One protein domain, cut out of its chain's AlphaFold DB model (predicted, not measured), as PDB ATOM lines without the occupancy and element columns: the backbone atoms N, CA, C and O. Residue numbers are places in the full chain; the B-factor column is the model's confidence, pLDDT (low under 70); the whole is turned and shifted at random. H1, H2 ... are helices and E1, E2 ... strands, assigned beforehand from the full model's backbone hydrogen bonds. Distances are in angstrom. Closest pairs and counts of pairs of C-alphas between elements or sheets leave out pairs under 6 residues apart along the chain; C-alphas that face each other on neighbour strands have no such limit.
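Overview. This is residues 34 to 75, 83 to 137, 144 to 221 and 358 to 399 of the 400 residues of an uncharacterized protein of Elusimicrobia bacterium (UniProt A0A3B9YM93). A twisted seven-stranded sheet makes the core, with E1, E4 and E2 between H5 and H10, H4 also on H5's face, and H3 packed on H5. At one end of the long axis gather H1, H2 and H6 to H9, with H1 at the tip. The 217 printed residues run H1 H2 H3 H4 E1 H5 E2 H6 H7 E3 H8 H9 H10 E4 E5 E6 E7 H11: eleven named helices and seven named strands, class mixed. The sheet is branched and mixed; the whole is compact, radius of gyration of the C-alphas 17.8 A, spans 57 by 41 by 37 A.

Arrangement. Start at H1, residues 34 to 39, which only just touches H7, residues 161 to 170, with 3 pairs of C-alphas within 8 A, closest Gln 37 and Ala 161, 6.6 A. H2, residues 41 to 56, touches H7 at a shallow tilt of 29 degrees, closest C-alphas Gly 47 and Phe 170, 4.1 A. H3, residues 59 to 75, touches H5, residues 121 to 137, closest C-alphas Ala 74 and Gly 122, 4.0 A. H4, residues 84 to 100, and H5 are on the same face of the sheet. E1, residues 106 to 111, has parallel E4, residues 214 to 218, on one side (N 109 to O 215, 2.8 A) and parallel E5, residues 364 to 373, on the other (N 365 to O 106, 2.8 A). E2, residues 146 to 150, has parallel E4 on one side (N 148 to O 216, 2.7 A) and parallel E3, residues 176 to 178, on the other (N 149 to O 176, 2.9 A). E2, E3 and, between them, H6, residues 153 to 157, and H7 form a strand-helix-strand unit, two parallel neighbours with helices between, crossover right-handed. H8, residues 180 to 183, touches H9, residues 187 to 193, closest C-alphas Ala 182 and Arg 190, 4.8 A. H10, residues 198 to 210, is on the sheet at a height of 8.7 A. Antiparallel to E5 are E6, residues 376 to 380, its hairpin partner (N 370 to O 379, 2.9 A), and E7, residues 384 to 386 (N 366 to O 384, 2.8 A). H11, residues 392 to 398, only grazes the sheet. Each O i to N i+4 pair is within hydrogen-bond range in H1, H2, H6, H7, H9 and H11, 12 of 13 in H3, H4 and H5, 7 of 9 in H10; H8 is too short for one.

Along the chain. Find C-alpha 34 at (-10.953, -15.586, -69.107), where H1 begins; H11 ends at C-alpha 398, (16.835, -20.835, -36.566). H5 measures 25.1 A, E5 28.8 A.

Size, cuts and confidence. C-alphas 35 and 99 are farthest apart, 57.9 A. Cuts leave gaps of 19.4 A from C-alpha 75 to 83, 11.0 A from 137 to 144, and 24.5 A from 221 to 358. No link printed whole is long. Of the printed residues, 52 have a pLDDT under 70, the model's low confidence, among them residues 172 to 186.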
ATOM      1  N   PRO A  34     -10.277 -16.518 -70.015       76.56
ATOM      2  CA  PRO A  34     -10.953 -15.586 -69.107       76.56
ATOM      3  C   PRO A  34     -12.441 -15.901 -68.888       76.56
ATOM      4  O   PRO A  34     -12.947 -15.756 -67.777       76.56
ATOM      5  N   LEU A  35     -13.135 -16.384 -69.926       80.12
ATOM      6  CA  LEU A  35     -14.534 -16.815 -69.831       80.12
ATOM      7  C   LEU A  35     -14.702 -18.044 -68.930       80.12
ATOM      8  O   LEU A  35     -15.626 -18.080 -68.121       80.12
ATOM      9  N   LEU A  36     -13.782 -19.012 -69.009       80.19
ATOM     10  CA  LEU A  36     -13.788 -20.178 -68.128       80.19
ATOM     11  C   LEU A  36     -13.576 -19.742 -66.675       80.19
ATOM     12  O   LEU A  36     -14.357 -20.115 -65.804       80.19
ATOM     13  N   GLN A  37     -12.592 -18.878 -66.419       73.12
ATOM     14  CA  GLN A  37     -12.355 -18.338 -65.076       73.12
ATOM     15  C   GLN A  37     -13.576 -17.586 -64.524       73.12
ATOM     16  O   GLN A  37     -13.916 -17.751 -63.353       73.12
ATOM     17  N   ALA A  38     -14.266 -16.806 -65.361       77.81
ATOM     18  CA  ALA A  38     -15.496 -16.120 -64.973       77.81
ATOM     19  C   ALA A  38     -16.643 -17.101 -64.673       77.81
ATOM     20  O   ALA A  38     -17.349 -16.929 -63.684       77.81
ATOM     21  N   SER A  39     -16.803 -18.159 -65.475       82.56
ATOM     22  CA  SER A  39     -17.846 -19.176 -65.268       82.56
ATOM     23  C   SER A  39     -17.637 -20.014 -63.998       82.56
ATOM     24  O   SER A  39     -18.602 -20.466 -63.390       82.56
ATOM     25  N   LEU A  40     -16.386 -20.165 -63.552       82.50
ATOM     26  CA  LEU A  40     -16.011 -20.914 -62.345       82.50
ATOM     27  C   LEU A  40     -16.078 -20.070 -61.065       82.50
ATOM     28  O   LEU A  40     -15.771 -20.551 -59.974       82.50
ATOM     29  N   PHE A  41     -16.529 -18.822 -61.169       80.69
ATOM     30  CA  PHE A  41     -16.751 -17.929 -60.038       80.69
ATOM     31  C   PHE A  41     -17.599 -18.516 -58.891       80.69
ATOM     32  O   PHE A  41     -17.236 -18.298 -57.728       80.69
ATOM     33  N   PRO A  42     -18.679 -19.287 -59.142       86.94
ATOM     34  CA  PRO A  42     -19.441 -19.928 -58.072       86.94
ATOM     35  C   PRO A  42     -18.590 -20.841 -57.181       86.94
ATOM     36  O   PRO A  42     -18.878 -20.960 -55.994       86.94
ATOM     37  N   LEU A  43     -17.502 -21.424 -57.697       82.44
ATOM     38  CA  LEU A  43     -16.582 -22.230 -56.890       82.44
ATOM     39  C   LEU A  43     -15.783 -21.377 -55.901       82.44
ATOM     40  O   LEU A  43     -15.541 -21.816 -54.779       82.44
ATOM     41  N   ASN A  44     -15.437 -20.134 -56.257       82.00
ATOM     42  CA  ASN A  44     -14.844 -19.194 -55.304       82.00
ATOM     43  C   ASN A  44     -15.819 -18.867 -54.169       82.00
ATOM     44  O   ASN A  44     -15.433 -18.857 -52.997       82.00
ATOM     45  N   LEU A  45     -17.093 -18.634 -54.504       84.62
ATOM     46  CA  LEU A  45     -18.143 -18.432 -53.506       84.62
ATOM     47  C   LEU A  45     -18.342 -19.676 -52.639       84.62
ATOM     48  O   LEU A  45     -18.467 -19.535 -51.429       84.62
ATOM     49  N   ALA A  46     -18.300 -20.875 -53.222       85.00
ATOM     50  CA  ALA A  46     -18.372 -22.128 -52.480       85.00
ATOM     51  C   ALA A  46     -17.201 -22.265 -51.495       85.00
ATOM     52  O   ALA A  46     -17.425 -22.527 -50.318       85.00
ATOM     53  N   GLY A  47     -15.965 -21.990 -51.927       82.25
ATOM     54  CA  GLY A  47     -14.793 -21.978 -51.046       82.25
ATOM     55  C   GLY A  47     -14.943 -20.992 -49.880       82.25
ATOM     56  O   GLY A  47     -14.637 -21.327 -48.735       82.25
ATOM     57  N   ARG A  48     -15.496 -19.799 -50.137       82.56
ATOM     58  CA  ARG A  48     -15.830 -18.818 -49.084       82.56
ATOM     59  C   ARG A  48     -16.956 -19.277 -48.172       82.56
ATOM     60  O   ARG A  48     -16.912 -18.993 -46.985       82.56
ATOM     61  N   ALA A  49     -17.979 -19.931 -48.710       85.38
ATOM     62  CA  ALA A  49     -19.094 -20.438 -47.923       85.38
ATOM     63  C   ALA A  49     -18.618 -21.546 -46.978       85.38
ATOM     64  O   ALA A  49     -18.970 -21.525 -45.803       85.38
ATOM     65  N   VAL A  50     -17.751 -22.444 -47.456       82.62
ATOM     66  CA  VAL A  50     -17.085 -23.457 -46.625       82.62
ATOM     67  C   VAL A  50     -16.253 -22.790 -45.532       82.62
ATOM     68  O   VAL A  50     -16.360 -23.173 -44.373       82.62
ATOM     69  N   GLU A  51     -15.477 -21.757 -45.868       80.38
ATOM     70  CA  GLU A  51     -14.699 -20.988 -44.892       80.38
ATOM     71  C   GLU A  51     -15.581 -20.259 -43.860       80.38
ATOM     72  O   GLU A  51     -15.285 -20.275 -42.664       80.38
ATOM     73  N   GLY A  52     -16.686 -19.656 -44.291       82.69
ATOM     74  CA  GLY A  52     -17.639 -18.978 -43.418       82.69
ATOM     75  C   GLY A  52     -18.355 -19.956 -42.489       82.69
ATOM     76  O   GLY A  52     -18.423 -19.722 -41.284       82.69
ATOM     77  N   ALA A  53     -18.818 -21.088 -43.022       82.31
ATOM     78  CA  ALA A  53     -19.419 -22.165 -42.242       82.31
ATOM     79  C   ALA A  53     -18.424 -22.724 -41.216       82.31
ATOM     80  O   ALA A  53     -18.762 -22.874 -40.046       82.31
ATOM     81  N   ALA A  54     -17.168 -22.923 -41.616       76.31
ATOM     82  CA  ALA A  54     -16.077 -23.330 -40.738       76.31
ATOM     83  C   ALA A  54     -15.887 -22.407 -39.518       76.31
ATOM     84  O   ALA A  54     -15.579 -22.884 -38.424       76.31
ATOM     85  N   ARG A  55     -16.106 -21.092 -39.665       75.56
ATOM     86  CA  ARG A  55     -16.058 -20.150 -38.532       75.56
ATOM     87  C   ARG A  55     -17.217 -20.328 -37.564       75.56
ATOM     88  O   ARG A  55     -17.021 -20.182 -36.361       75.56
ATOM     89  N   LEU A  56     -18.406 -20.594 -38.096       84.94
ATOM     90  CA  LEU A  56     -19.621 -20.769 -37.304       84.94
ATOM     91  C   LEU A  56     -19.645 -22.131 -36.597       84.94
ATOM     92  O   LEU A  56     -20.197 -22.246 -35.507       84.94
ATOM     93  N   CYS A  57     -18.992 -23.145 -37.169       86.62
ATOM     94  CA  CYS A  57     -18.802 -24.440 -36.528       86.62
ATOM     95  C   CYS A  57     -17.982 -24.310 -35.233       86.62
ATOM     96  O   CYS A  57     -17.018 -23.534 -35.197       86.62
ATOM     97  N   PRO A  58     -18.287 -25.098 -34.183       89.25
ATOM     98  CA  PRO A  58     -17.433 -25.194 -33.004       89.25
ATOM     99  C   PRO A  58     -15.992 -25.612 -33.371       89.25
ATOM    100  O   PRO A  58     -15.793 -26.306 -34.376       89.25
ATOM    101  N   PRO A  59     -14.974 -25.233 -32.571       87.38
ATOM    102  CA  PRO A  59     -13.566 -25.437 -32.926       87.38
ATOM    103  C   PRO A  59     -13.195 -26.903 -33.180       87.38
ATOM    104  O   PRO A  59     -12.449 -27.188 -34.110       87.38
ATOM    105  N   GLY A  60     -13.736 -27.839 -32.392       88.69
ATOM    106  CA  GLY A  60     -13.471 -29.277 -32.532       88.69
ATOM    107  C   GLY A  60     -13.878 -29.845 -33.901       88.69
ATOM    108  O   GLY A  60     -13.000 -30.302 -34.635       88.69
ATOM    109  N   PRO A  61     -15.169 -29.792 -34.282       88.56
ATOM    110  CA  PRO A  61     -15.641 -30.236 -35.595       88.56
ATOM    111  C   PRO A  61     -14.939 -29.548 -36.767       88.56
ATOM    112  O   PRO A  61     -14.569 -30.214 -37.733       88.56
ATOM    113  N   PHE A  62     -14.713 -28.232 -36.672       84.88
ATOM    114  CA  PHE A  62     -13.972 -27.500 -37.697       84.88
ATOM    115  C   PHE A  62     -12.556 -28.054 -37.863       84.88
ATOM    116  O   PHE A  62     -12.129 -28.344 -38.979       84.88
ATOM    117  N   PHE A  63     -11.841 -28.247 -36.756       85.12
ATOM    118  CA  PHE A  63     -10.479 -28.752 -36.789       85.12
ATOM    119  C   PHE A  63     -10.419 -30.192 -37.311       85.12
ATOM    120  O   PHE A  63      -9.535 -30.512 -38.096       85.12
ATOM    121  N   ALA A  64     -11.377 -31.046 -36.943       87.00
ATOM    122  CA  ALA A  64     -11.469 -32.412 -37.462       87.00
ATOM    123  C   ALA A  64     -11.722 -32.441 -38.979       87.00
ATOM    124  O   ALA A  64     -11.114 -33.236 -39.697       87.00
ATOM    125  N   PHE A  65     -12.589 -31.555 -39.480       84.75
ATOM    126  CA  PHE A  65     -12.792 -31.367 -40.916       84.75
ATOM    127  C   PHE A  65     -11.504 -30.893 -41.597       84.75
ATOM    128  O   PHE A  65     -11.089 -31.476 -42.595       84.75
ATOM    129  N   PHE A  66     -10.846 -29.881 -41.035       82.12
ATOM    130  CA  PHE A  66      -9.632 -29.310 -41.605       82.12
ATOM    131  C   PHE A  66      -8.467 -30.310 -41.621       82.12
ATOM    132  O   PHE A  66      -7.804 -30.454 -42.643       82.12
ATOM    133  N   ASP A  67      -8.263 -31.060 -40.535       85.69
ATOM    134  CA  ASP A  67      -7.274 -32.142 -40.447       85.69
ATOM    135  C   ASP A  67      -7.529 -33.206 -41.522       85.69
ATOM    136  O   ASP A  67      -6.607 -33.603 -42.232       85.69
ATOM    137  N   ARG A  68      -8.791 -33.614 -41.712       84.81
ATOM    138  CA  ARG A  68      -9.170 -34.563 -42.769       84.81
ATOM    139  C   ARG A  68      -8.863 -34.018 -44.165       84.81
ATOM    140  O   ARG A  68      -8.303 -34.745 -44.982       84.81
ATOM    141  N   VAL A  69      -9.212 -32.759 -44.431       80.62
ATOM    142  CA  VAL A  69      -8.946 -32.100 -45.717       80.62
ATOM    143  C   VAL A  69      -7.442 -32.016 -45.976       80.62
ATOM    144  O   VAL A  69      -6.998 -32.430 -47.043       80.62
ATOM    145  N   LEU A  70      -6.642 -31.564 -45.006       81.69
ATOM    146  CA  LEU A  70      -5.193 -31.468 -45.180       81.69
ATOM    147  C   LEU A  70      -4.539 -32.831 -45.403       81.69
ATOM    148  O   LEU A  70      -3.712 -32.943 -46.301       81.69
ATOM    149  N   ARG A  71      -4.937 -33.877 -44.668       81.00
ATOM    150  CA  ARG A  71      -4.431 -35.240 -44.915       81.00
ATOM    151  C   ARG A  71      -4.753 -35.719 -46.327       81.00
ATOM    152  O   ARG A  71      -3.904 -36.324 -46.969       81.00
ATOM    153  N   SER A  72      -5.962 -35.432 -46.811       75.75
ATOM    154  CA  SER A  72      -6.367 -35.801 -48.167       75.75
ATOM    155  C   SER A  72      -5.568 -35.049 -49.234       75.75
ATOM    156  O   SER A  72      -5.232 -35.639 -50.253       75.75
ATOM    157  N   ILE A  73      -5.272 -33.764 -49.015       74.06
ATOM    158  CA  ILE A  73      -4.503 -32.941 -49.962       74.06
ATOM    159  C   ILE A  73      -3.011 -33.307 -49.925       74.06
ATOM    160  O   ILE A  73      -2.354 -33.270 -50.961       74.06
ATOM    161  N   ALA A  74      -2.471 -33.684 -48.762       75.31
ATOM    162  CA  ALA A  74      -1.066 -34.064 -48.611       75.31
ATOM    163  C   ALA A  74      -0.685 -35.325 -49.416       75.31
ATOM    164  O   ALA A  74       0.497 -35.543 -49.688       75.31
ATOM    165  N   GLY A  75      -1.668 -36.136 -49.827       80.06
ATOM    166  CA  GLY A  75      -1.455 -37.296 -50.691       80.06
ATOM    167  C   GLY A  75      -0.490 -38.303 -50.062       80.06
ATOM    168  O   GLY A  75      -0.687 -38.719 -48.923       80.06
ATOM    169  N   ASP A  83       5.775 -34.952 -34.247       96.62
ATOM    170  CA  ASP A  83       6.938 -34.849 -33.354       96.62
ATOM    171  C   ASP A  83       6.506 -34.660 -31.889       96.62
ATOM    172  O   ASP A  83       6.491 -33.560 -31.329       96.62
ATOM    173  N   GLU A  84       6.141 -35.778 -31.261       97.56
ATOM    174  CA  GLU A  84       5.699 -35.844 -29.868       97.56
ATOM    175  C   GLU A  84       6.765 -35.378 -28.876       97.56
ATOM    176  O   GLU A  84       6.441 -34.855 -27.808       97.56
ATOM    177  N   GLU A  85       8.046 -35.592 -29.180       97.19
ATOM    178  CA  GLU A  85       9.127 -35.177 -28.290       97.19
ATOM    179  C   GLU A  85       9.328 -33.661 -28.348       97.19
ATOM    180  O   GLU A  85       9.374 -33.001 -27.304       97.19
ATOM    181  N   GLY A  86       9.382 -33.096 -29.557       96.69
ATOM    182  CA  GLY A  86       9.422 -31.655 -29.770       96.69
ATOM    183  C   GLY A  86       8.235 -30.941 -29.145       96.69
ATOM    184  O   GLY A  86       8.430 -29.935 -28.458       96.69
ATOM    185  N   MET A  87       7.033 -31.507 -29.253       97.81
ATOM    186  CA  MET A  87       5.861 -30.927 -28.601       97.81
ATOM    187  C   MET A  87       5.895 -31.016 -27.082       97.81
ATOM    188  O   MET A  87       5.603 -30.015 -26.434       97.81
ATOM    189  N   ARG A  88       6.338 -32.127 -26.487       98.12
ATOM    190  CA  ARG A  88       6.526 -32.200 -25.026       98.12
ATOM    191  C   ARG A  88       7.541 -31.175 -24.516       98.12
ATOM    192  O   ARG A  88       7.398 -30.651 -23.410       98.12
ATOM    193  N   ARG A  89       8.588 -30.869 -25.293       97.00
ATOM    194  CA  ARG A  89       9.498 -29.749 -24.981       97.00
ATOM    195  C   ARG A  89       8.761 -28.411 -25.075       97.00
ATOM    196  O   ARG A  89       8.851 -27.623 -24.138       97.00
ATOM    197  N   ALA A  90       7.998 -28.193 -26.145       97.12
ATOM    198  CA  ALA A  90       7.244 -26.961 -26.354       97.12
ATOM    199  C   ALA A  90       6.205 -26.681 -25.260       97.12
ATOM    200  O   ALA A  90       6.137 -25.561 -24.760       97.12
ATOM    201  N   GLU A  91       5.447 -27.695 -24.846       98.00
ATOM    202  CA  GLU A  91       4.449 -27.609 -23.777       98.00
ATOM    203  C   GLU A  91       5.077 -27.224 -22.440       98.00
ATOM    204  O   GLU A  91       4.574 -26.327 -21.765       98.00
ATOM    205  N   ARG A  92       6.213 -27.842 -22.083       97.56
ATOM    206  CA  ARG A  92       6.950 -27.489 -20.863       97.56
ATOM    207  C   ARG A  92       7.408 -26.036 -20.889       97.56
ATOM    208  O   ARG A  92       7.129 -25.300 -19.949       97.56
ATOM    209  N   THR A  93       8.054 -25.592 -21.970       96.12
ATOM    210  CA  THR A  93       8.496 -24.194 -22.080       96.12
ATOM    211  C   THR A  93       7.314 -23.226 -22.064       96.12
ATOM    212  O   THR A  93       7.384 -22.196 -21.404       96.12
ATOM    213  N   HIS A  94       6.212 -23.549 -22.744       96.44
ATOM    214  CA  HIS A  94       5.011 -22.719 -22.742       96.44
ATOM    215  C   HIS A  94       4.395 -22.606 -21.340       96.44
ATOM    216  O   HIS A  94       4.058 -21.503 -20.916       96.44
ATOM    217  N   ALA A  95       4.316 -23.710 -20.593       96.56
ATOM    218  CA  ALA A  95       3.836 -23.707 -19.215       96.56
ATOM    219  C   ALA A  95       4.711 -22.833 -18.301       96.56
ATOM    220  O   ALA A  95       4.174 -22.058 -17.513       96.56
ATOM    221  N   GLU A  96       6.041 -22.890 -18.436       95.44
ATOM    222  CA  GLU A  96       6.941 -21.993 -17.695       95.44
ATOM    223  C   GLU A  96       6.763 -20.526 -18.103       95.44
ATOM    224  O   GLU A  96       6.700 -19.641 -17.250       95.44
ATOM    225  N   VAL A  97       6.599 -20.249 -19.400       93.25
ATOM    226  CA  VAL A  97       6.317 -18.896 -19.894       93.25
ATOM    227  C   VAL A  97       5.040 -18.345 -19.264       93.25
ATOM    228  O   VAL A  97       5.062 -17.222 -18.763       93.25
ATOM    229  N   LEU A  98       3.956 -19.125 -19.221       94.56
ATOM    230  CA  LEU A  98       2.676 -18.700 -18.645       94.56
ATOM    231  C   LEU A  98       2.771 -18.317 -17.160       94.56
ATOM    232  O   LEU A  98       1.987 -17.487 -16.713       94.56
ATOM    233  N   LYS A  99       3.743 -18.854 -16.412       94.75
ATOM    234  CA  LYS A  99       4.000 -18.452 -15.017       94.75
ATOM    235  C   LYS A  99       4.672 -17.079 -14.902       94.75
ATOM    236  O   LYS A  99       4.569 -16.437 -13.862       94.75
ATOM    237  N   THR A 100       5.386 -16.640 -15.940       89.25
ATOM    238  CA  THR A 100       6.223 -15.423 -15.911       89.25
ATOM    239  C   THR A 100       5.571 -14.218 -16.581       89.25
ATOM    240  O   THR A 100       5.851 -13.075 -16.215       89.25
ATOM    241  N   VAL A 101       4.693 -14.441 -17.562       89.50
ATOM    242  CA  VAL A 101       4.044 -13.355 -18.301       89.50
ATOM    243  C   VAL A 101       2.709 -12.964 -17.675       89.50
ATOM    244  O   VAL A 101       1.886 -13.804 -17.329       89.50
ATOM    245  N   ARG A 102       2.448 -11.656 -17.586       89.06
ATOM    246  CA  ARG A 102       1.172 -11.127 -17.063       89.06
ATOM    247  C   ARG A 102      -0.013 -11.359 -17.996       89.06
ATOM    248  O   ARG A 102      -1.155 -11.340 -17.558       89.06
ATOM    249  N   THR A 103       0.251 -11.497 -19.293       88.69
ATOM    250  CA  THR A 103      -0.776 -11.751 -20.306       88.69
ATOM    251  C   THR A 103      -0.377 -12.969 -21.126       88.69
ATOM    252  O   THR A 103       0.810 -13.103 -21.437       88.69
ATOM    253  N   PRO A 104      -1.328 -13.841 -21.511       91.44
ATOM    254  CA  PRO A 104      -1.016 -14.991 -22.347       91.44
ATOM    255  C   PRO A 104      -0.278 -14.555 -23.621       91.44
ATOM    256  O   PRO A 104      -0.713 -13.594 -24.274       91.44
ATOM    257  N   PRO A 105       0.825 -15.218 -24.000       94.94
ATOM    258  CA  PRO A 105       1.539 -14.856 -25.209       94.94
ATOM    259  C   PRO A 105       0.673 -15.180 -26.431       94.94
ATOM    260  O   PRO A 105      -0.144 -16.111 -26.415       94.94
ATOM    261  N   ALA A 106       0.863 -14.424 -27.510       96.25
ATOM    262  CA  ALA A 106       0.411 -14.867 -28.823       96.25
ATOM    263  C   ALA A 106       1.230 -16.092 -29.247       96.25
ATOM    264  O   ALA A 106       2.405 -16.185 -28.889       96.25
ATOM    265  N   LEU A 107       0.643 -17.008 -30.013       97.19
ATOM    266  CA  LEU A 107       1.352 -18.196 -30.489       97.19
ATOM    267  C   LEU A 107       1.674 -18.046 -31.975       97.19
ATOM    268  O   LEU A 107       0.786 -17.792 -32.786       97.19
ATOM    269  N   LEU A 108       2.941 -18.219 -32.338       95.38
ATOM    270  CA  LEU A 108       3.392 -18.167 -33.724       95.38
ATOM    271  C   LEU A 108       4.166 -19.439 -34.055       95.38
ATOM    272  O   LEU A 108       5.287 -19.614 -33.587       95.38
ATOM    273  N   CYS A 109       3.597 -20.304 -34.890       94.94
ATOM    274  CA  CYS A 109       4.332 -21.420 -35.466       94.94
ATOM    275  C   CYS A 109       4.931 -21.001 -36.812       94.94
ATOM    276  O   CYS A 109       4.191 -20.720 -37.755       94.94
ATOM    277  N   LEU A 110       6.261 -20.923 -36.896       90.81
ATOM    278  CA  LEU A 110       6.964 -20.621 -38.146       90.81
ATOM    279  C   LEU A 110       7.441 -21.908 -38.791       90.81
ATOM    280  O   LEU A 110       8.257 -22.624 -38.217       90.81
ATOM    281  N   MET A 111       6.957 -22.166 -39.996       89.75
ATOM    282  CA  MET A 111       7.297 -23.351 -40.765       89.75
ATOM    283  C   MET A 111       8.424 -23.027 -41.746       89.75
ATOM    284  O   MET A 111       8.376 -21.999 -42.433       89.75
ATOM    285  N   SER A 112       9.407 -23.923 -41.853       83.94
ATOM    286  CA  SER A 112      10.246 -24.005 -43.054       83.94
ATOM    287  C   SER A 112       9.367 -24.247 -44.281       83.94
ATOM    288  O   SER A 112       8.272 -24.793 -44.153       83.94
ATOM    289  N   HIS A 113       9.857 -23.902 -45.465       78.38
ATOM    290  CA  HIS A 113       9.123 -24.110 -46.704       78.38
ATOM    291  C   HIS A 113       9.809 -25.214 -47.521       78.38
ATOM    292  O   HIS A 113      10.947 -24.993 -47.925       78.38
ATOM    293  N   PRO A 114       9.169 -26.374 -47.750       77.50
ATOM    294  CA  PRO A 114       9.649 -27.361 -48.721       77.50
ATOM    295  C   PRO A 114       9.717 -26.772 -50.130       77.50
ATOM    296  O   PRO A 114       9.062 -25.759 -50.412       77.50
ATOM    297  N   LEU A 115      10.469 -27.397 -51.029       72.69
ATOM    298  CA  LEU A 115      10.488 -26.994 -52.429       72.69
ATOM    299  C   LEU A 115       9.099 -27.194 -53.054       72.69
ATOM    300  O   LEU A 115       8.364 -28.125 -52.728       72.69
ATOM    301  N   VAL A 116       8.707 -26.302 -53.966       67.38
ATOM    302  CA  VAL A 116       7.448 -26.449 -54.715       67.38
ATOM    303  C   VAL A 116       7.721 -27.317 -55.939       67.38
ATOM    304  O   VAL A 116       7.938 -26.818 -57.040       67.38
ATOM    305  N   ASN A 117       7.760 -28.628 -55.724       68.56
ATOM    306  CA  ASN A 117       7.833 -29.650 -56.768       68.56
ATOM    307  C   ASN A 117       6.826 -30.780 -56.468       68.56
ATOM    308  O   ASN A 117       6.219 -30.811 -55.393       68.56
ATOM    309  N   GLU A 118       6.605 -31.689 -57.421       65.19
ATOM    310  CA  GLU A 118       5.645 -32.796 -57.257       65.19
ATOM    311  C   GLU A 118       5.976 -33.684 -56.046       65.19
ATOM    312  O   GLU A 118       5.076 -34.151 -55.349       65.19
ATOM    313  N   GLU A 119       7.267 -33.848 -55.751       69.75
ATOM    314  CA  GLU A 119       7.766 -34.694 -54.669       69.75
ATOM    315  C   GLU A 119       7.582 -34.086 -53.276       69.75
ATOM    316  O   GLU A 119       7.484 -34.840 -52.320       69.75
ATOM    317  N   GLU A 120       7.511 -32.762 -53.122       74.69
ATOM    318  CA  GLU A 120       7.506 -32.088 -51.815       74.69
ATOM    319  C   GLU A 120       6.260 -31.223 -51.562       74.69
ATOM    320  O   GLU A 120       6.025 -30.783 -50.435       74.69
ATOM    321  N   THR A 121       5.389 -31.015 -52.554       71.56
ATOM    322  CA  THR A 121       4.184 -30.177 -52.376       71.56
ATOM    323  C   THR A 121       3.271 -30.703 -51.260       71.56
ATOM    324  O   THR A 121       2.756 -29.922 -50.453       71.56
ATOM    325  N   GLY A 122       3.117 -32.028 -51.140       77.56
ATOM    326  CA  GLY A 122       2.359 -32.640 -50.043       77.56
ATOM    327  C   GLY A 122       2.992 -32.417 -48.663       77.56
ATOM    328  O   GLY A 122       2.276 -32.322 -47.664       77.56
ATOM    329  N   LEU A 123       4.315 -32.231 -48.598       84.50
ATOM    330  CA  LEU A 123       5.036 -31.963 -47.354       84.50
ATOM    331  C   LEU A 123       4.650 -30.606 -46.761       84.50
ATOM    332  O   LEU A 123       4.459 -30.501 -45.553       84.50
ATOM    333  N   GLY A 124       4.468 -29.570 -47.586       83.88
ATOM    334  CA  GLY A 124       4.033 -28.250 -47.107       83.88
ATOM    335  C   GLY A 124       2.632 -28.273 -46.479       83.88
ATOM    336  O   GLY A 124       2.355 -27.577 -45.494       83.88
ATOM    337  N   VAL A 125       1.752 -29.121 -47.015       83.56
ATOM    338  CA  VAL A 125       0.397 -29.353 -46.496       83.56
ATOM    339  C   VAL A 125       0.458 -30.093 -45.161       83.56
ATOM    340  O   VAL A 125      -0.174 -29.672 -44.189       83.56
ATOM    341  N   GLU A 126       1.276 -31.141 -45.076       88.69
ATOM    342  CA  GLU A 126       1.477 -31.904 -43.844       88.69
ATOM    343  C   GLU A 126       2.151 -31.056 -42.748       88.69
ATOM    344  O   GLU A 126       1.732 -31.073 -41.592       88.69
ATOM    345  N   MET A 127       3.118 -30.206 -43.101       91.50
ATOM    346  CA  MET A 127       3.689 -29.211 -42.187       91.50
ATOM    347  C   MET A 127       2.629 -28.257 -41.637       91.50
ATOM    348  O   MET A 127       2.583 -28.010 -40.432       91.50
ATOM    349  N   SER A 128       1.739 -27.762 -42.502       89.88
ATOM    350  CA  SER A 128       0.627 -26.900 -42.092       89.88
ATOM    351  C   SER A 128      -0.292 -27.612 -41.100       89.88
ATOM    352  O   SER A 128      -0.682 -27.029 -40.089       89.88
ATOM    353  N   ARG A 129      -0.582 -28.894 -41.336       91.50
ATOM    354  CA  ARG A 129      -1.351 -29.737 -40.416       91.50
ATOM    355  C   ARG A 129      -0.668 -29.843 -39.049       91.50
ATOM    356  O   ARG A 129      -1.310 -29.589 -38.028       91.50
ATOM    357  N   HIS A 130       0.627 -30.168 -39.014       95.00
ATOM    358  CA  HIS A 130       1.398 -30.294 -37.770       95.00
ATOM    359  C   HIS A 130       1.456 -28.973 -36.999       95.00
ATOM    360  O   HIS A 130       1.229 -28.957 -35.791       95.00
ATOM    361  N   ALA A 131       1.676 -27.852 -37.685       95.00
ATOM    362  CA  ALA A 131       1.686 -26.534 -37.062       95.00
ATOM    363  C   ALA A 131       0.349 -26.206 -36.378       95.00
ATOM    364  O   ALA A 131       0.326 -25.734 -35.242       95.00
ATOM    365  N   LEU A 132      -0.779 -26.492 -37.031       93.38
ATOM    366  CA  LEU A 132      -2.101 -26.221 -36.464       93.38
ATOM    367  C   LEU A 132      -2.427 -27.145 -35.285       93.38
ATOM    368  O   LEU A 132      -2.992 -26.683 -34.292       93.38
ATOM    369  N   LEU A 133      -2.036 -28.422 -35.363       94.38
ATOM    370  CA  LEU A 133      -2.153 -29.375 -34.253       94.38
ATOM    371  C   LEU A 133      -1.359 -28.898 -33.037       94.38
ATOM    372  O   LEU A 133      -1.878 -28.891 -31.921       94.38
ATOM    373  N   ALA A 134      -0.129 -28.442 -33.261       96.88
ATOM    374  CA  ALA A 134       0.729 -27.924 -32.212       96.88
ATOM    375  C   ALA A 134       0.155 -26.672 -31.540       96.88
ATOM    376  O   ALA A 134       0.098 -26.601 -30.313       96.88
ATOM    377  N   LEU A 135      -0.327 -25.706 -32.327       96.56
ATOM    378  CA  LEU A 135      -0.946 -24.488 -31.797       96.56
ATOM    379  C   LEU A 135      -2.201 -24.802 -30.974       96.56
ATOM    380  O   LEU A 135      -2.367 -24.262 -29.879       96.56
ATOM    381  N   ARG A 136      -3.046 -25.722 -31.456       95.19
ATOM    382  CA  ARG A 136      -4.224 -26.194 -30.720       95.19
ATOM    383  C   ARG A 136      -3.837 -26.891 -29.419       95.19
ATOM    384  O   ARG A 136      -4.479 -26.663 -28.403       95.19
ATOM    385  N   ARG A 137      -2.782 -27.705 -29.427       96.19
ATOM    386  CA  ARG A 137      -2.286 -28.401 -28.234       96.19
ATOM    387  C   ARG A 137      -1.745 -27.431 -27.179       96.19
ATOM    388  O   ARG A 137      -2.039 -27.599 -26.003       96.19
ATOM    389  N   ARG A 144      -8.383 -21.659 -32.444       87.81
ATOM    390  CA  ARG A 144      -8.688 -21.466 -33.862       87.81
ATOM    391  C   ARG A 144      -7.478 -20.858 -34.567       87.81
ATOM    392  O   ARG A 144      -7.520 -19.690 -34.962       87.81
ATOM    393  N   PRO A 145      -6.395 -21.635 -34.719       90.31
ATOM    394  CA  PRO A 145      -5.191 -21.109 -35.318       90.31
ATOM    395  C   PRO A 145      -5.446 -20.707 -36.767       90.31
ATOM    396  O   PRO A 145      -6.082 -21.431 -37.543       90.31
ATOM    397  N   LEU A 146      -4.946 -19.527 -37.120       88.69
ATOM    398  CA  LEU A 146      -4.938 -19.036 -38.487       88.69
ATOM    399  C   LEU A 146      -3.765 -19.685 -39.217       88.69
ATOM    400  O   LEU A 146      -2.666 -19.768 -38.675       88.69
ATOM    401  N   LEU A 147      -3.976 -20.108 -40.459       85.94
ATOM    402  CA  LEU A 147      -2.890 -20.583 -41.318       85.94
ATOM    403  C   LEU A 147      -2.573 -19.516 -42.361       85.94
ATOM    404  O   LEU A 147      -3.462 -19.065 -43.083       85.94
ATOM    405  N   MET A 148      -1.305 -19.146 -42.462       81.88
ATOM    406  CA  MET A 148      -0.773 -18.252 -43.471       81.88
ATOM    407  C   MET A 148       0.239 -18.978 -44.341       81.88
ATOM    408  O   MET A 148       1.324 -19.339 -43.893       81.88
ATOM    409  N   VAL A 149      -0.108 -19.160 -45.608       73.56
ATOM    410  CA  VAL A 149       0.752 -19.817 -46.586       73.56
ATOM    411  C   VAL A 149       1.000 -18.849 -47.724       73.56
ATOM    412  O   VAL A 149       0.078 -18.288 -48.322       73.56
ATOM    413  N   GLY A 150       2.280 -18.633 -48.015       68.00
ATOM    414  CA  GLY A 150       2.657 -17.979 -49.252       68.00
ATOM    415  C   GLY A 150       2.389 -18.915 -50.412       68.00
ATOM    416  O   GLY A 150       3.027 -19.956 -50.483       68.00
ATOM    417  N   VAL A 151       1.455 -18.564 -51.290       61.59
ATOM    418  CA  VAL A 151       1.156 -19.375 -52.468       61.59
ATOM    419  C   VAL A 151       1.816 -18.685 -53.647       61.59
ATOM    420  O   VAL A 151       1.537 -17.521 -53.919       61.59
ATOM    421  N   ASP A 152       2.764 -19.346 -54.303       60.31
ATOM    422  CA  ASP A 152       3.297 -18.774 -55.535       60.31
ATOM    423  C   ASP A 152       2.264 -18.868 -56.665       60.31
ATOM    424  O   ASP A 152       1.400 -19.745 -56.638       60.31
ATOM    425  N   LEU A 153       2.378 -17.987 -57.662       54.59
ATOM    426  CA  LEU A 153       1.633 -18.039 -58.925       54.59
ATOM    427  C   LEU A 153       1.604 -19.457 -59.477       54.59
ATOM    428  O   LEU A 153       0.536 -20.005 -59.734       54.59
ATOM    429  N   PHE A 154       2.778 -20.087 -59.522       56.22
ATOM    430  CA  PHE A 154       2.941 -21.434 -60.041       56.22
ATOM    431  C   PHE A 154       2.081 -22.472 -59.312       56.22
ATOM    432  O   PHE A 154       1.479 -23.318 -59.959       56.22
ATOM    433  N   ALA A 155       1.949 -22.386 -57.984       59.81
ATOM    434  CA  ALA A 155       1.207 -23.382 -57.211       59.81
ATOM    435  C   ALA A 155      -0.312 -23.341 -57.464       59.81
ATOM    436  O   ALA A 155      -0.981 -24.353 -57.288       59.81
ATOM    437  N   LEU A 156      -0.866 -22.190 -57.864       63.53
ATOM    438  CA  LEU A 156      -2.263 -22.084 -58.307       63.53
ATOM    439  C   LEU A 156      -2.409 -22.352 -59.803       63.53
ATOM    440  O   LEU A 156      -3.421 -22.905 -60.241       63.53
ATOM    441  N   ASP A 157      -1.402 -21.982 -60.590       62.72
ATOM    442  CA  ASP A 157      -1.419 -22.156 -62.036       62.72
ATOM    443  C   ASP A 157      -1.274 -23.615 -62.468       62.72
ATOM    444  O   ASP A 157      -1.857 -23.994 -63.484       62.72
ATOM    445  N   THR A 158      -0.629 -24.453 -61.654       61.66
ATOM    446  CA  THR A 158      -0.616 -25.914 -61.825       61.66
ATOM    447  C   THR A 158      -1.958 -26.574 -61.510       61.66
ATOM    448  O   THR A 158      -2.215 -27.685 -61.972       61.66
ATOM    449  N   LEU A 159      -2.850 -25.914 -60.763       66.19
ATOM    450  CA  LEU A 159      -4.188 -26.439 -60.502       66.19
ATOM    451  C   LEU A 159      -5.096 -26.241 -61.718       66.19
ATOM    452  O   LEU A 159      -5.067 -25.208 -62.393       66.19
ATOM    453  N   GLY A 160      -6.000 -27.197 -61.940       70.44
ATOM    454  CA  GLY A 160      -7.128 -26.992 -62.844       70.44
ATOM    455  C   GLY A 160      -7.966 -25.781 -62.409       70.44
ATOM    456  O   GLY A 160      -8.107 -25.509 -61.216       70.44
ATOM    457  N   ALA A 161      -8.555 -25.063 -63.370       78.31
ATOM    458  CA  ALA A 161      -9.248 -23.793 -63.115       78.31
ATOM    459  C   ALA A 161     -10.336 -23.891 -62.021       78.31
ATOM    460  O   ALA A 161     -10.548 -22.943 -61.266       78.31
ATOM    461  N   ALA A 162     -11.008 -25.040 -61.896       77.81
ATOM    462  CA  ALA A 162     -12.013 -25.271 -60.859       77.81
ATOM    463  C   ALA A 162     -11.402 -25.333 -59.445       77.81
ATOM    464  O   ALA A 162     -11.871 -24.647 -58.531       77.81
ATOM    465  N   ALA A 163     -10.332 -26.116 -59.280       73.19
ATOM    466  CA  ALA A 163      -9.615 -26.261 -58.015       73.19
ATOM    467  C   ALA A 163      -8.966 -24.938 -57.593       73.19
ATOM    468  O   ALA A 163      -9.054 -24.553 -56.430       73.19
ATOM    469  N   GLU A 164      -8.404 -24.201 -58.551       76.69
ATOM    470  CA  GLU A 164      -7.854 -22.864 -58.337       76.69
ATOM    471  C   GLU A 164      -8.903 -21.890 -57.768       76.69
ATOM    472  O   GLU A 164      -8.664 -21.254 -56.739       76.69
ATOM    473  N   GLN A 165     -10.088 -21.785 -58.390       77.50
ATOM    474  CA  GLN A 165     -11.137 -20.865 -57.931       77.50
ATOM    475  C   GLN A 165     -11.670 -21.240 -56.546       77.50
ATOM    476  O   GLN A 165     -11.845 -20.352 -55.705       77.50
ATOM    477  N   PHE A 166     -11.887 -22.534 -56.294       79.12
ATOM    478  CA  PHE A 166     -12.304 -23.030 -54.983       79.12
ATOM    479  C   PHE A 166     -11.260 -22.720 -53.905       79.12
ATOM    480  O   PHE A 166     -11.587 -22.114 -52.881       79.12
ATOM    481  N   TYR A 167      -9.994 -23.063 -54.162       75.06
ATOM    482  CA  TYR A 167      -8.883 -22.827 -53.245       75.06
ATOM    483  C   TYR A 167      -8.705 -21.334 -52.941       75.06
ATOM    484  O   TYR A 167      -8.599 -20.945 -51.779       75.06
ATOM    485  N   ALA A 168      -8.764 -20.473 -53.961       73.75
ATOM    486  CA  ALA A 168      -8.715 -19.021 -53.801       73.75
ATOM    487  C   ALA A 168      -9.852 -18.481 -52.911       73.75
ATOM    488  O   ALA A 168      -9.664 -17.518 -52.163       73.75
ATOM    489  N   GLY A 169     -11.040 -19.088 -52.982       76.12
ATOM    490  CA  GLY A 169     -12.171 -18.767 -52.113       76.12
ATOM    491  C   GLY A 169     -11.925 -19.198 -50.668       76.12
ATOM    492  O   GLY A 169     -12.080 -18.396 -49.744       76.12
ATOM    493  N   PHE A 170     -11.484 -20.443 -50.495       74.94
ATOM    494  CA  PHE A 170     -11.203 -21.069 -49.204       74.94
ATOM    495  C   PHE A 170     -10.066 -20.373 -48.437       74.94
ATOM    496  O   PHE A 170     -10.184 -20.092 -47.243       74.94
ATOM    497  N   MET A 171      -8.996 -19.984 -49.135       71.69
ATOM    498  CA  MET A 171      -7.839 -19.291 -48.553       71.69
ATOM    499  C   MET A 171      -8.059 -17.789 -48.310       71.69
ATOM    500  O   MET A 171      -7.130 -17.071 -47.936       71.69
ATOM    501  N   GLY A 172      -9.281 -17.298 -48.535       65.38
ATOM    502  CA  GLY A 172      -9.609 -15.878 -48.604       65.38
ATOM    503  C   GLY A 172      -9.557 -15.119 -47.274       65.38
ATOM    504  O   GLY A 172      -9.004 -14.020 -47.180       65.38
ATOM    505  N   HIS A 173     -10.216 -15.666 -46.253       60.34
ATOM    506  CA  HIS A 173     -10.628 -14.903 -45.070       60.34
ATOM    507  C   HIS A 173     -10.064 -15.458 -43.758       60.34
ATOM    508  O   HIS A 173      -9.618 -14.665 -42.923       60.34
ATOM    509  N   TYR A 174     -10.124 -16.773 -43.535       58.94
ATOM    510  CA  TYR A 174      -9.636 -17.434 -42.314       58.94
ATOM    511  C   TYR A 174      -8.172 -17.823 -42.474       58.94
ATOM    512  O   TYR A 174      -7.346 -17.549 -41.609       58.94
ATOM    513  N   HIS A 175      -7.827 -18.334 -43.649       64.06
ATOM    514  CA  HIS A 175      -6.445 -18.516 -44.045       64.06
ATOM    515  C   HIS A 175      -5.922 -17.265 -44.765       64.06
ATOM    516  O   HIS A 175      -6.668 -16.358 -45.152       64.06
ATOM    517  N   LEU A 176      -4.604 -17.158 -44.832       54.94
ATOM    518  CA  LEU A 176      -3.879 -16.103 -45.521       54.94
ATOM    519  C   LEU A 176      -3.144 -16.764 -46.682       54.94
ATOM    520  O   LEU A 176      -2.018 -17.217 -46.503       54.94
ATOM    521  N   GLY A 177      -3.787 -16.851 -47.844       53.94
ATOM    522  CA  GLY A 177      -3.074 -17.091 -49.097       53.94
ATOM    523  C   GLY A 177      -2.403 -15.796 -49.550       53.94
ATOM    524  O   GLY A 177      -3.049 -14.749 -49.550       53.94
ATOM    525  N   LEU A 178      -1.121 -15.841 -49.906       55.41
ATOM    526  CA  LEU A 178      -0.454 -14.717 -50.570       55.41
ATOM    527  C   LEU A 178      -0.647 -14.868 -52.071       55.41
ATOM    528  O   LEU A 178       0.170 -15.509 -52.708       55.41
ATOM    529  N   ASP A 179      -1.713 -14.309 -52.631       56.66
ATOM    530  CA  ASP A 179      -1.955 -14.446 -54.068       56.66
ATOM    531  C   ASP A 179      -1.422 -13.230 -54.840       56.66
ATOM    532  O   ASP A 179      -1.873 -12.095 -54.644       56.66
ATOM    533  N   ARG A 180      -0.460 -13.471 -55.737       58.91
ATOM    534  CA  ARG A 180       0.090 -12.461 -56.655       58.91
ATOM    535  C   ARG A 180      -0.879 -12.146 -57.804       58.91
ATOM    536  O   ARG A 180      -0.805 -11.058 -58.374       58.91
ATOM    537  N   GLN A 181      -1.824 -13.044 -58.101       57.19
ATOM    538  CA  GLN A 181      -2.804 -12.902 -59.180       57.19
ATOM    539  C   GLN A 181      -3.965 -11.978 -58.856       57.19
ATOM    540  O   GLN A 181      -4.656 -11.564 -59.787       57.19
ATOM    541  N   ALA A 182      -4.199 -11.605 -57.592       61.75
ATOM    542  CA  ALA A 182      -5.294 -10.691 -57.252       61.75
ATOM    543  C   ALA A 182      -5.278  -9.428 -58.140       61.75
ATOM    544  O   ALA A 182      -6.326  -8.887 -58.491       61.75
ATOM    545  N   HIS A 183      -4.087  -8.999 -58.565       58.81
ATOM    546  CA  HIS A 183      -3.896  -7.857 -59.452       58.81
ATOM    547  C   HIS A 183      -4.012  -8.166 -60.946       58.81
ATOM    548  O   HIS A 183      -4.418  -7.279 -61.699       58.81
ATOM    549  N   LEU A 184      -3.691  -9.393 -61.360       59.88
ATOM    550  CA  LEU A 184      -3.839  -9.884 -62.736       59.88
ATOM    551  C   LEU A 184      -5.295 -10.251 -63.067       59.88
ATOM    552  O   LEU A 184      -5.676 -10.314 -64.233       59.88
ATOM    553  N   ARG A 185      -6.130 -10.446 -62.042       66.19
ATOM    554  CA  ARG A 185      -7.568 -10.691 -62.187       66.19
ATOM    555  C   ARG A 185      -8.325  -9.410 -62.535       66.19
ATOM    556  O   ARG A 185      -7.962  -8.302 -62.130       66.19
ATOM    557  N   GLY A 186      -9.447  -9.584 -63.236       69.38
ATOM    558  CA  GLY A 186     -10.396  -8.503 -63.500       69.38
ATOM    559  C   GLY A 186     -10.935  -7.853 -62.210       69.38
ATOM    560  O   GLY A 186     -10.775  -8.407 -61.116       69.38
ATOM    561  N   PRO A 187     -11.618  -6.695 -62.304       75.50
ATOM    562  CA  PRO A 187     -12.022  -5.889 -61.145       75.50
ATOM    563  C   PRO A 187     -12.783  -6.658 -60.055       75.50
ATOM    564  O   PRO A 187     -12.533  -6.465 -58.863       75.50
ATOM    565  N   LEU A 188     -13.681  -7.567 -60.455       72.75
ATOM    566  CA  LEU A 188     -14.456  -8.396 -59.532       72.75
ATOM    567  C   LEU A 188     -13.568  -9.393 -58.772       72.75
ATOM    568  O   LEU A 188     -13.637  -9.462 -57.544       72.75
ATOM    569  N   GLY A 189     -12.691 -10.109 -59.481       69.88
ATOM    570  CA  GLY A 189     -11.733 -11.036 -58.876       69.88
ATOM    571  C   GLY A 189     -10.792 -10.318 -57.908       69.88
ATOM    572  O   GLY A 189     -10.635 -10.750 -56.768       69.88
ATOM    573  N   ARG A 190     -10.273  -9.148 -58.304       74.94
ATOM    574  CA  ARG A 190      -9.441  -8.298 -57.442       74.94
ATOM    575  C   ARG A 190     -10.163  -7.882 -56.162       74.94
ATOM    576  O   ARG A 190      -9.594  -7.985 -55.080       74.94
ATOM    577  N   ARG A 191     -11.417  -7.421 -56.254       77.38
ATOM    578  CA  ARG A 191     -12.210  -7.005 -55.080       77.38
ATOM    579  C   ARG A 191     -12.412  -8.155 -54.101       77.38
ATOM    580  O   ARG A 191     -12.317  -7.964 -52.891       77.38
ATOM    581  N   LEU A 192     -12.689  -9.345 -54.614       69.12
ATOM    582  CA  LEU A 192     -12.904 -10.520 -53.784       69.12
ATOM    583  C   LEU A 192     -11.596 -10.950 -53.124       69.12
ATOM    584  O   LEU A 192     -11.572 -11.190 -51.916       69.12
ATOM    585  N   MET A 193     -10.501 -10.957 -53.870       70.31
ATOM    586  CA  MET A 193      -9.182 -11.366 -53.388       70.31
ATOM    587  C   MET A 193      -8.406 -10.243 -52.685       70.31
ATOM    588  O   MET A 193      -7.272 -10.425 -52.264       70.31
ATOM    589  N   ALA A 194      -9.015  -9.078 -52.455       71.56
ATOM    590  CA  ALA A 194      -8.347  -7.960 -51.786       71.56
ATOM    591  C   ALA A 194      -7.811  -8.328 -50.387       71.56
ATOM    592  O   ALA A 194      -6.810  -7.775 -49.941       71.56
ATOM    593  N   LYS A 195      -8.452  -9.285 -49.701       69.56
ATOM    594  CA  LYS A 195      -8.026  -9.775 -48.376       69.56
ATOM    595  C   LYS A 195      -6.894 -10.810 -48.421       69.56
ATOM    596  O   LYS A 195      -6.294 -11.063 -47.376       69.56
ATOM    597  N   THR A 196      -6.606 -11.384 -49.590       64.69
ATOM    598  CA  THR A 196      -5.455 -12.272 -49.852       64.69
ATOM    599  C   THR A 196      -4.289 -11.520 -50.489       64.69
ATOM    600  O   THR A 196      -3.232 -12.091 -50.741       64.69
ATOM    601  N   ALA A 197      -4.453 -10.217 -50.741       68.56
ATOM    602  CA  ALA A 197      -3.388  -9.392 -51.280       68.56
ATOM    603  C   ALA A 197      -2.209  -9.338 -50.302       68.56
ATOM    604  O   ALA A 197      -2.381  -9.048 -49.109       68.56
ATOM    605  N   TRP A 198      -1.007  -9.536 -50.843       68.06
ATOM    606  CA  TRP A 198       0.265  -9.489 -50.120       68.06
ATOM    607  C   TRP A 198       0.388  -8.252 -49.211       68.06
ATOM    608  O   TRP A 198       0.798  -8.343 -48.054       68.06
ATOM    609  N   THR A 199      -0.027  -7.085 -49.706       66.75
ATOM    610  CA  THR A 199       0.036  -5.809 -48.977       66.75
ATOM    611  C   THR A 199      -0.815  -5.763 -47.709       66.75
ATOM    612  O   THR A 199      -0.475  -5.033 -46.778       66.75
ATOM    613  N   SER A 200      -1.883  -6.559 -47.630       72.56
ATOM    614  CA  SER A 200      -2.760  -6.629 -46.454       72.56
ATOM    615  C   SER A 200      -2.281  -7.629 -45.395       72.56
ATOM    616  O   SER A 200      -2.681  -7.542 -44.231       72.56
ATOM    617  N   ALA A 201      -1.392  -8.554 -45.771       75.19
ATOM    618  CA  ALA A 201      -0.988  -9.667 -44.921       75.19
ATOM    619  C   ALA A 201      -0.289  -9.199 -43.638       75.19
ATOM    620  O   ALA A 201      -0.622  -9.666 -42.552       75.19
ATOM    621  N   ALA A 202       0.598  -8.205 -43.734       78.00
ATOM    622  CA  ALA A 202       1.272  -7.638 -42.567       78.00
ATOM    623  C   ALA A 202       0.272  -7.079 -41.539       78.00
ATOM    624  O   ALA A 202       0.385  -7.366 -40.352       78.00
ATOM    625  N   ALA A 203      -0.755  -6.345 -41.977       81.69
ATOM    626  CA  ALA A 203      -1.769  -5.811 -41.067       81.69
ATOM    627  C   ALA A 203      -2.597  -6.925 -40.401       81.69
ATOM    628  O   ALA A 203      -2.956  -6.810 -39.230       81.69
ATOM    629  N   ARG A 204      -2.874  -8.021 -41.121       82.56
ATOM    630  CA  ARG A 204      -3.588  -9.188 -40.580       82.56
ATOM    631  C   ARG A 204      -2.743  -9.966 -39.569       82.56
ATOM    632  O   ARG A 204      -3.261 -10.282 -38.503       82.56
ATOM    633  N   ILE A 205      -1.463 -10.210 -39.864       85.38
ATOM    634  CA  ILE A 205      -0.509 -10.828 -38.926       85.38
ATOM    635  C   ILE A 205      -0.396  -9.978 -37.661       85.38
ATOM    636  O   ILE A 205      -0.515 -10.497 -36.555       85.38
ATOM    637  N   GLU A 206      -0.200  -8.663 -37.819       88.44
ATOM    638  CA  GLU A 206      -0.132  -7.727 -36.695       88.44
ATOM    639  C   GLU A 206      -1.390  -7.824 -35.840       88.44
ATOM    640  O   GLU A 206      -1.281  -7.959 -34.627       88.44
ATOM    641  N   LYS A 207      -2.571  -7.756 -36.467       89.19
ATOM    642  CA  LYS A 207      -3.847  -7.821 -35.759       89.19
ATOM    643  C   LYS A 207      -3.967  -9.126 -34.969       89.19
ATOM    644  O   LYS A 207      -4.171  -9.063 -33.761       89.19
ATOM    645  N   ALA A 208      -3.774 -10.268 -35.631       89.69
ATOM    646  CA  ALA A 208      -3.908 -11.588 -35.021       89.69
ATOM    647  C   ALA A 208      -2.964 -11.770 -33.824       89.69
ATOM    648  O   ALA A 208      -3.400 -12.152 -32.741       89.69
ATOM    649  N   LEU A 209      -1.681 -11.439 -33.990       92.12
ATOM    650  CA  LEU A 209      -0.698 -11.608 -32.922       92.12
ATOM    651  C   LEU A 209      -0.888 -10.585 -31.797       92.12
ATOM    652  O   LEU A 209      -0.773 -10.933 -30.629       92.12
ATOM    653  N   ARG A 210      -1.232  -9.330 -32.103       90.25
ATOM    654  CA  ARG A 210      -1.486  -8.305 -31.075       90.25
ATOM    655  C   ARG A 210      -2.675  -8.667 -30.181       90.25
ATOM    656  O   ARG A 210      -2.644  -8.387 -28.984       90.25
ATOM    657  N   GLU A 211      -3.697  -9.292 -30.758       92.00
ATOM    658  CA  GLU A 211      -4.889  -9.774 -30.051       92.00
ATOM    659  C   GLU A 211      -4.623 -11.056 -29.235       92.00
ATOM    660  O   GLU A 211      -5.513 -11.524 -28.533       92.00
ATOM    661  N   GLY A 212      -3.394 -11.593 -29.252       93.19
ATOM    662  CA  GLY A 212      -3.029 -12.812 -28.522       93.19
ATOM    663  C   GLY A 212      -3.416 -14.108 -29.239       93.19
ATOM    664  O   GLY A 212      -3.394 -15.169 -28.618       93.19
ATOM    665  N   GLY A 213      -3.771 -14.034 -30.523       94.12
ATOM    666  CA  GLY A 213      -4.199 -15.185 -31.314       94.12
ATOM    667  C   GLY A 213      -3.075 -16.166 -31.651       94.12
ATOM    668  O   GLY A 213      -1.914 -15.992 -31.263       94.12
ATOM    669  N   GLU A 214      -3.436 -17.206 -32.399       94.56
ATOM    670  CA  GLU A 214      -2.528 -18.250 -32.868       94.56
ATOM    671  C   GLU A 214      -2.380 -18.198 -34.391       94.56
ATOM    672  O   GLU A 214      -3.362 -18.130 -35.133       94.56
ATOM    673  N   LEU A 215      -1.139 -18.241 -34.867       93.38
ATOM    674  CA  LEU A 215      -0.817 -18.162 -36.286       93.38
ATOM    675  C   LEU A 215       0.210 -19.235 -36.648       93.38
ATOM    676  O   LEU A 215       1.319 -19.232 -36.128       93.38
ATOM    677  N   ALA A 216      -0.137 -20.124 -37.570       92.38
ATOM    678  CA  ALA A 216       0.819 -20.935 -38.310       92.38
ATOM    679  C   ALA A 216       1.185 -20.181 -39.585       92.38
ATOM    680  O   ALA A 216       0.298 -19.740 -40.315       92.38
ATOM    681  N   MET A 217       2.472 -20.012 -39.870       88.00
ATOM    682  CA  MET A 217       2.924 -19.312 -41.065       88.00
ATOM    683  C   MET A 217       4.096 -20.035 -41.719       88.00
ATOM    684  O   MET A 217       5.116 -20.268 -41.076       88.00
ATOM    685  N   ALA A 218       3.985 -20.302 -43.018       79.94
ATOM    686  CA  ALA A 218       5.154 -20.576 -43.843       79.94
ATOM    687  C   ALA A 218       5.811 -19.237 -44.186       79.94
ATOM    688  O   ALA A 218       5.180 -18.369 -44.800       79.94
ATOM    689  N   LEU A 219       7.071 -19.042 -43.794       65.38
ATOM    690  CA  LEU A 219       7.855 -17.936 -44.340       65.38
ATOM    691  C   LEU A 219       7.970 -18.209 -45.839       65.38
ATOM    692  O   LEU A 219       8.595 -19.193 -46.218       65.38
ATOM    693  N   ALA A 220       7.292 -17.414 -46.676       58.19
ATOM    694  CA  ALA A 220       7.171 -17.710 -48.102       58.19
ATOM    695  C   ALA A 220       8.556 -18.025 -48.687       58.19
ATOM    696  O   ALA A 220       9.465 -17.195 -48.597       58.19
ATOM    697  N   GLY A 221       8.696 -19.247 -49.194       51.88
ATOM    698  CA  GLY A 221       9.971 -19.872 -49.539       51.88
ATOM    699  C   GLY A 221       9.860 -20.859 -50.697       51.88
ATOM    700  O   GLY A 221      10.866 -21.418 -51.096       51.88
ATOM    701  N   LEU A 358       5.463  -6.729 -30.435       83.94
ATOM    702  CA  LEU A 358       6.176  -6.778 -29.149       83.94
ATOM    703  C   LEU A 358       6.240  -5.411 -28.458       83.94
ATOM    704  O   LEU A 358       6.009  -5.320 -27.257       83.94
ATOM    705  N   SER A 359       6.466  -4.334 -29.216       81.31
ATOM    706  CA  SER A 359       6.482  -2.952 -28.704       81.31
ATOM    707  C   SER A 359       5.182  -2.523 -28.016       81.31
ATOM    708  O   SER A 359       5.182  -1.571 -27.241       81.31
ATOM    709  N   ARG A 360       4.071  -3.217 -28.288       82.69
ATOM    710  CA  ARG A 360       2.767  -2.980 -27.659       82.69
ATOM    711  C   ARG A 360       2.512  -3.879 -26.448       82.69
ATOM    712  O   ARG A 360       1.377  -3.982 -25.997       82.69
ATOM    713  N   GLY A 361       3.552  -4.540 -25.942       83.00
ATOM    714  CA  GLY A 361       3.502  -5.311 -24.705       83.00
ATOM    715  C   GLY A 361       2.877  -6.698 -24.830       83.00
ATOM    716  O   GLY A 361       2.599  -7.306 -23.802       83.00
ATOM    717  N   ARG A 362       2.651  -7.216 -26.048       90.62
ATOM    718  CA  ARG A 362       2.208  -8.604 -26.247       90.62
ATOM    719  C   ARG A 362       3.419  -9.496 -26.543       90.62
ATOM    720  O   ARG A 362       3.986  -9.360 -27.629       90.62
ATOM    721  N   PRO A 363       3.798 -10.420 -25.641       92.06
ATOM    722  CA  PRO A 363       4.830 -11.406 -25.931       92.06
ATOM    723  C   PRO A 363       4.363 -12.378 -27.017       92.06
ATOM    724  O   PRO A 363       3.170 -12.682 -27.118       92.06
ATOM    725  N   VAL A 364       5.302 -12.898 -27.804       93.88
ATOM    726  CA  VAL A 364       5.034 -13.928 -28.818       93.88
ATOM    727  C   VAL A 364       5.823 -15.180 -28.463       93.88
ATOM    728  O   VAL A 364       7.047 -15.138 -28.400       93.88
ATOM    729  N   PHE A 365       5.130 -16.291 -28.248       95.50
ATOM    730  CA  PHE A 365       5.732 -17.612 -28.130       95.50
ATOM    731  C   PHE A 365       5.935 -18.182 -29.532       95.50
ATOM    732  O   PHE A 365       4.975 -18.462 -30.258       95.50
ATOM    733  N   LEU A 366       7.195 -18.303 -29.925       94.56
ATOM    734  CA  LEU A 366       7.607 -18.785 -31.226       94.56
ATOM    735  C   LEU A 366       7.864 -20.287 -31.181       94.56
ATOM    736  O   LEU A 366       8.689 -20.755 -30.401       94.56
ATOM    737  N   LEU A 367       7.206 -21.016 -32.076       95.75
ATOM    738  CA  LEU A 367       7.371 -22.450 -32.264       95.75
ATOM    739  C   LEU A 367       7.895 -22.730 -33.680       95.75
ATOM    740  O   LEU A 367       7.103 -22.784 -34.625       95.75
ATOM    741  N   PRO A 368       9.212 -22.883 -33.876       93.44
ATOM    742  CA  PRO A 368       9.744 -23.207 -35.191       93.44
ATOM    743  C   PRO A 368       9.467 -24.676 -35.539       93.44
ATOM    744  O   PRO A 368       9.750 -25.572 -34.743       93.44
ATOM    745  N   LEU A 369       8.950 -24.919 -36.741       93.44
ATOM    746  CA  LEU A 369       8.722 -26.238 -37.323       93.44
ATOM    747  C   LEU A 369       9.561 -26.358 -38.595       93.44
ATOM    748  O   LEU A 369       9.409 -25.557 -39.520       93.44
ATOM    749  N   ARG A 370      10.427 -27.365 -38.667       90.81
ATOM    750  CA  ARG A 370      11.208 -27.657 -39.873       90.81
ATOM    751  C   ARG A 370      10.867 -29.020 -40.451       90.81
ATOM    752  O   ARG A 370      10.392 -29.897 -39.733       90.81
ATOM    753  N   HIS A 371      11.184 -29.208 -41.724       89.56
ATOM    754  CA  HIS A 371      11.270 -30.528 -42.331       89.56
ATOM    755  C   HIS A 371      12.736 -30.949 -42.487       89.56
ATOM    756  O   HIS A 371      13.640 -30.118 -42.587       89.56
ATOM    757  N   ARG A 372      12.970 -32.256 -42.484       87.06
ATOM    758  CA  ARG A 372      14.193 -32.888 -42.978       87.06
ATOM    759  C   ARG A 372      13.797 -33.812 -44.108       87.06
ATOM    760  O   ARG A 372      12.780 -34.481 -43.989       87.06
ATOM    761  N   THR A 373      14.602 -33.878 -45.159       81.62
ATOM    762  CA  THR A 373      14.359 -34.771 -46.300       81.62
ATOM    763  C   THR A 373      15.025 -36.139 -46.125       81.62
ATOM    764  O   THR A 373      14.647 -37.095 -46.794       81.62
ATOM    765  N   ARG A 374      16.006 -36.274 -45.213       84.56
ATOM    766  CA  ARG A 374      16.772 -37.518 -44.993       84.56
ATOM    767  C   ARG A 374      17.104 -37.757 -43.503       84.56
ATOM    768  O   ARG A 374      18.032 -37.131 -42.991       84.56
ATOM    769  N   PRO A 375      16.391 -38.662 -42.797       87.25
ATOM    770  CA  PRO A 375      15.108 -39.258 -43.193       87.25
ATOM    771  C   PRO A 375      14.003 -38.194 -43.281       87.25
ATOM    772  O   PRO A 375      14.096 -37.163 -42.605       87.25
ATOM    773  N   LEU A 376      12.966 -38.449 -44.089       88.25
ATOM    774  CA  LEU A 376      11.811 -37.557 -44.199       88.25
ATOM    775  C   LEU A 376      11.075 -37.486 -42.858       88.25
ATOM    776  O   LEU A 376      10.486 -38.472 -42.418       88.25
ATOM    777  N   ARG A 377      11.127 -36.331 -42.193       91.94
ATOM    778  CA  ARG A 377      10.396 -36.090 -40.942       91.94
ATOM    779  C   ARG A 377      10.188 -34.610 -40.672       91.94
ATOM    780  O   ARG A 377      10.948 -33.764 -41.147       91.94
ATOM    781  N   LEU A 378       9.178 -34.323 -39.864       93.88
ATOM    782  CA  LEU A 378       8.877 -32.990 -39.359       93.88
ATOM    783  C   LEU A 378       9.365 -32.876 -37.916       93.88
ATOM    784  O   LEU A 378       9.251 -33.830 -37.154       93.88
ATOM    785  N   GLU A 379       9.949 -31.736 -37.552       95.19
ATOM    786  CA  GLU A 379      10.551 -31.528 -36.232       95.19
ATOM    787  C   GLU A 379      10.241 -30.136 -35.681       95.19
ATOM    788  O   GLU A 379      10.514 -29.124 -36.340       95.19
ATOM    789  N   PHE A 380       9.770 -30.079 -34.436       95.69
ATOM    790  CA  PHE A 380       9.695 -28.842 -33.670       95.69
ATOM    791  C   PHE A 380      11.050 -28.540 -33.024       95.69
ATOM    792  O   PHE A 380      11.613 -29.334 -32.257       95.69
ATOM    793  N   LEU A 381      11.580 -27.357 -33.332       93.62
ATOM    794  CA  LEU A 381      12.797 -26.848 -32.708       93.62
ATOM    795  C   LEU A 381      12.509 -26.330 -31.296       93.62
ATOM    796  O   LEU A 381      11.362 -26.275 -30.850       93.62
ATOM    797  N   ALA A 382      13.572 -25.951 -30.583       91.62
ATOM    798  CA  ALA A 382      13.429 -25.287 -29.297       91.62
ATOM    799  C   ALA A 382      12.547 -24.032 -29.465       91.62
ATOM    800  O   ALA A 382      12.858 -23.189 -30.312       91.62
ATOM    801  N   PRO A 383      11.435 -23.921 -28.719       92.56
ATOM    802  CA  PRO A 383      10.600 -22.734 -28.776       92.56
ATOM    803  C   PRO A 383      11.298 -21.561 -28.092       92.56
ATOM    804  O   PRO A 383      12.137 -21.744 -27.209       92.56
ATOM    805  N   GLU A 384      10.883 -20.349 -28.439       90.12
ATOM    806  CA  GLU A 384      11.431 -19.135 -27.842       90.12
ATOM    807  C   GLU A 384      10.335 -18.132 -27.488       90.12
ATOM    808  O   GLU A 384       9.371 -17.942 -28.231       90.12
ATOM    809  N   LEU A 385      10.489 -17.453 -26.349       90.19
ATOM    810  CA  LEU A 385       9.636 -16.328 -25.987       90.19
ATOM    811  C   LEU A 385      10.247 -15.031 -26.510       90.19
ATOM    812  O   LEU A 385      11.265 -14.549 -26.019       90.19
ATOM    813  N   LEU A 386       9.565 -14.407 -27.459       86.44
ATOM    814  CA  LEU A 386       9.890 -13.072 -27.923       86.44
ATOM    815  C   LEU A 386       9.212 -12.055 -26.994       86.44
ATOM    816  O   LEU A 386       8.029 -11.750 -27.148       86.44
ATOM    817  N   GLY A 387       9.956 -11.562 -26.002       69.94
ATOM    818  CA  GLY A 387       9.540 -10.464 -25.113       69.94
ATOM    819  C   GLY A 387      10.110  -9.093 -25.508       69.94
ATOM    820  O   GLY A 387       9.617  -8.061 -25.064       69.94
ATOM    821  N   ALA A 388      11.131  -9.082 -26.365       61.56
ATOM    822  CA  ALA A 388      11.810  -7.902 -26.894       61.56
ATOM    823  C   ALA A 388      12.262  -8.163 -28.343       61.56
ATOM    824  O   ALA A 388      11.978  -9.217 -28.914       61.56
ATOM    825  N   ARG A 389      12.953  -7.204 -28.971       59.75
ATOM    826  CA  ARG A 389      13.458  -7.355 -30.344       59.75
ATOM    827  C   ARG A 389      14.378  -8.594 -30.441       59.75
ATOM    828  O   ARG A 389      15.390  -8.607 -29.748       59.75
ATOM    829  N   PRO A 390      14.073  -9.597 -31.292       60.34
ATOM    830  CA  PRO A 390      14.939 -10.762 -31.471       60.34
ATOM    831  C   PRO A 390      16.311 -10.345 -32.018       60.34
ATOM    832  O   PRO A 390      16.398  -9.422 -32.838       60.34
ATOM    833  N   SER A 391      17.374 -11.015 -31.560       60.47
ATOM    834  CA  SER A 391      18.745 -10.759 -32.016       60.47
ATOM    835  C   SER A 391      18.937 -11.191 -33.477       60.47
ATOM    836  O   SER A 391      18.215 -12.046 -33.994       60.47
ATOM    837  N   GLU A 392      19.912 -10.604 -34.178       61.62
ATOM    838  CA  GLU A 392      20.231 -11.036 -35.551       61.62
ATOM    839  C   GLU A 392      20.795 -12.465 -35.583       61.62
ATOM    840  O   GLU A 392      20.521 -13.221 -36.514       61.62
ATOM    841  N   GLU A 393      21.501 -12.866 -34.525       63.97
ATOM    842  CA  GLU A 393      21.997 -14.229 -34.349       63.97
ATOM    843  C   GLU A 393      20.862 -15.254 -34.243       63.97
ATOM    844  O   GLU A 393      20.928 -16.301 -34.887       63.97
ATOM    845  N   PHE A 394      19.792 -14.934 -33.504       66.62
ATOM    846  CA  PHE A 394      18.605 -15.782 -33.402       66.62
ATOM    847  C   PHE A 394      17.998 -16.070 -34.782       66.62
ATOM    848  O   PHE A 394      17.723 -17.225 -35.120       66.62
ATOM    849  N   VAL A 395      17.828 -15.018 -35.596       62.50
ATOM    850  CA  VAL A 395      17.275 -15.143 -36.953       62.50
ATOM    851  C   VAL A 395      18.175 -16.035 -37.806       62.50
ATOM    852  O   VAL A 395      17.674 -16.932 -38.477       62.50
ATOM    853  N   ARG A 396      19.497 -15.836 -37.734       64.25
ATOM    854  CA  ARG A 396      20.483 -16.610 -38.500       64.25
ATOM    855  C   ARG A 396      20.534 -18.087 -38.093       64.25
ATOM    856  O   ARG A 396      20.746 -18.934 -38.951       64.25
ATOM    857  N   LYS A 397      20.380 -18.399 -36.802       64.38
ATOM    858  CA  LYS A 397      20.497 -19.764 -36.262       64.38
ATOM    859  C   LYS A 397      19.282 -20.638 -36.580       64.38
ATOM    860  O   LYS A 397      19.441 -21.823 -36.852       64.38
ATOM    861  N   ASN A 398      18.082 -20.068 -36.499       53.78
ATOM    862  CA  ASN A 398      16.835 -20.835 -36.566       53.78
ATOM    863  C   ASN A 398      16.202 -20.869 -37.965       53.78
ATOM    864  O   ASN A 398      15.353 -21.720 -38.223       53.78
ATOM    865  N   PHE A 399      16.623 -19.977 -38.863       56.44
ATOM    866  CA  PHE A 399      16.143 -19.893 -40.244       56.44
ATOM    867  C   PHE A 399      17.350 -19.824 -41.198       56.44
ATOM    868  O   PHE A 399      17.640 -18.736 -41.706       56.44
TER     869      PHE A 399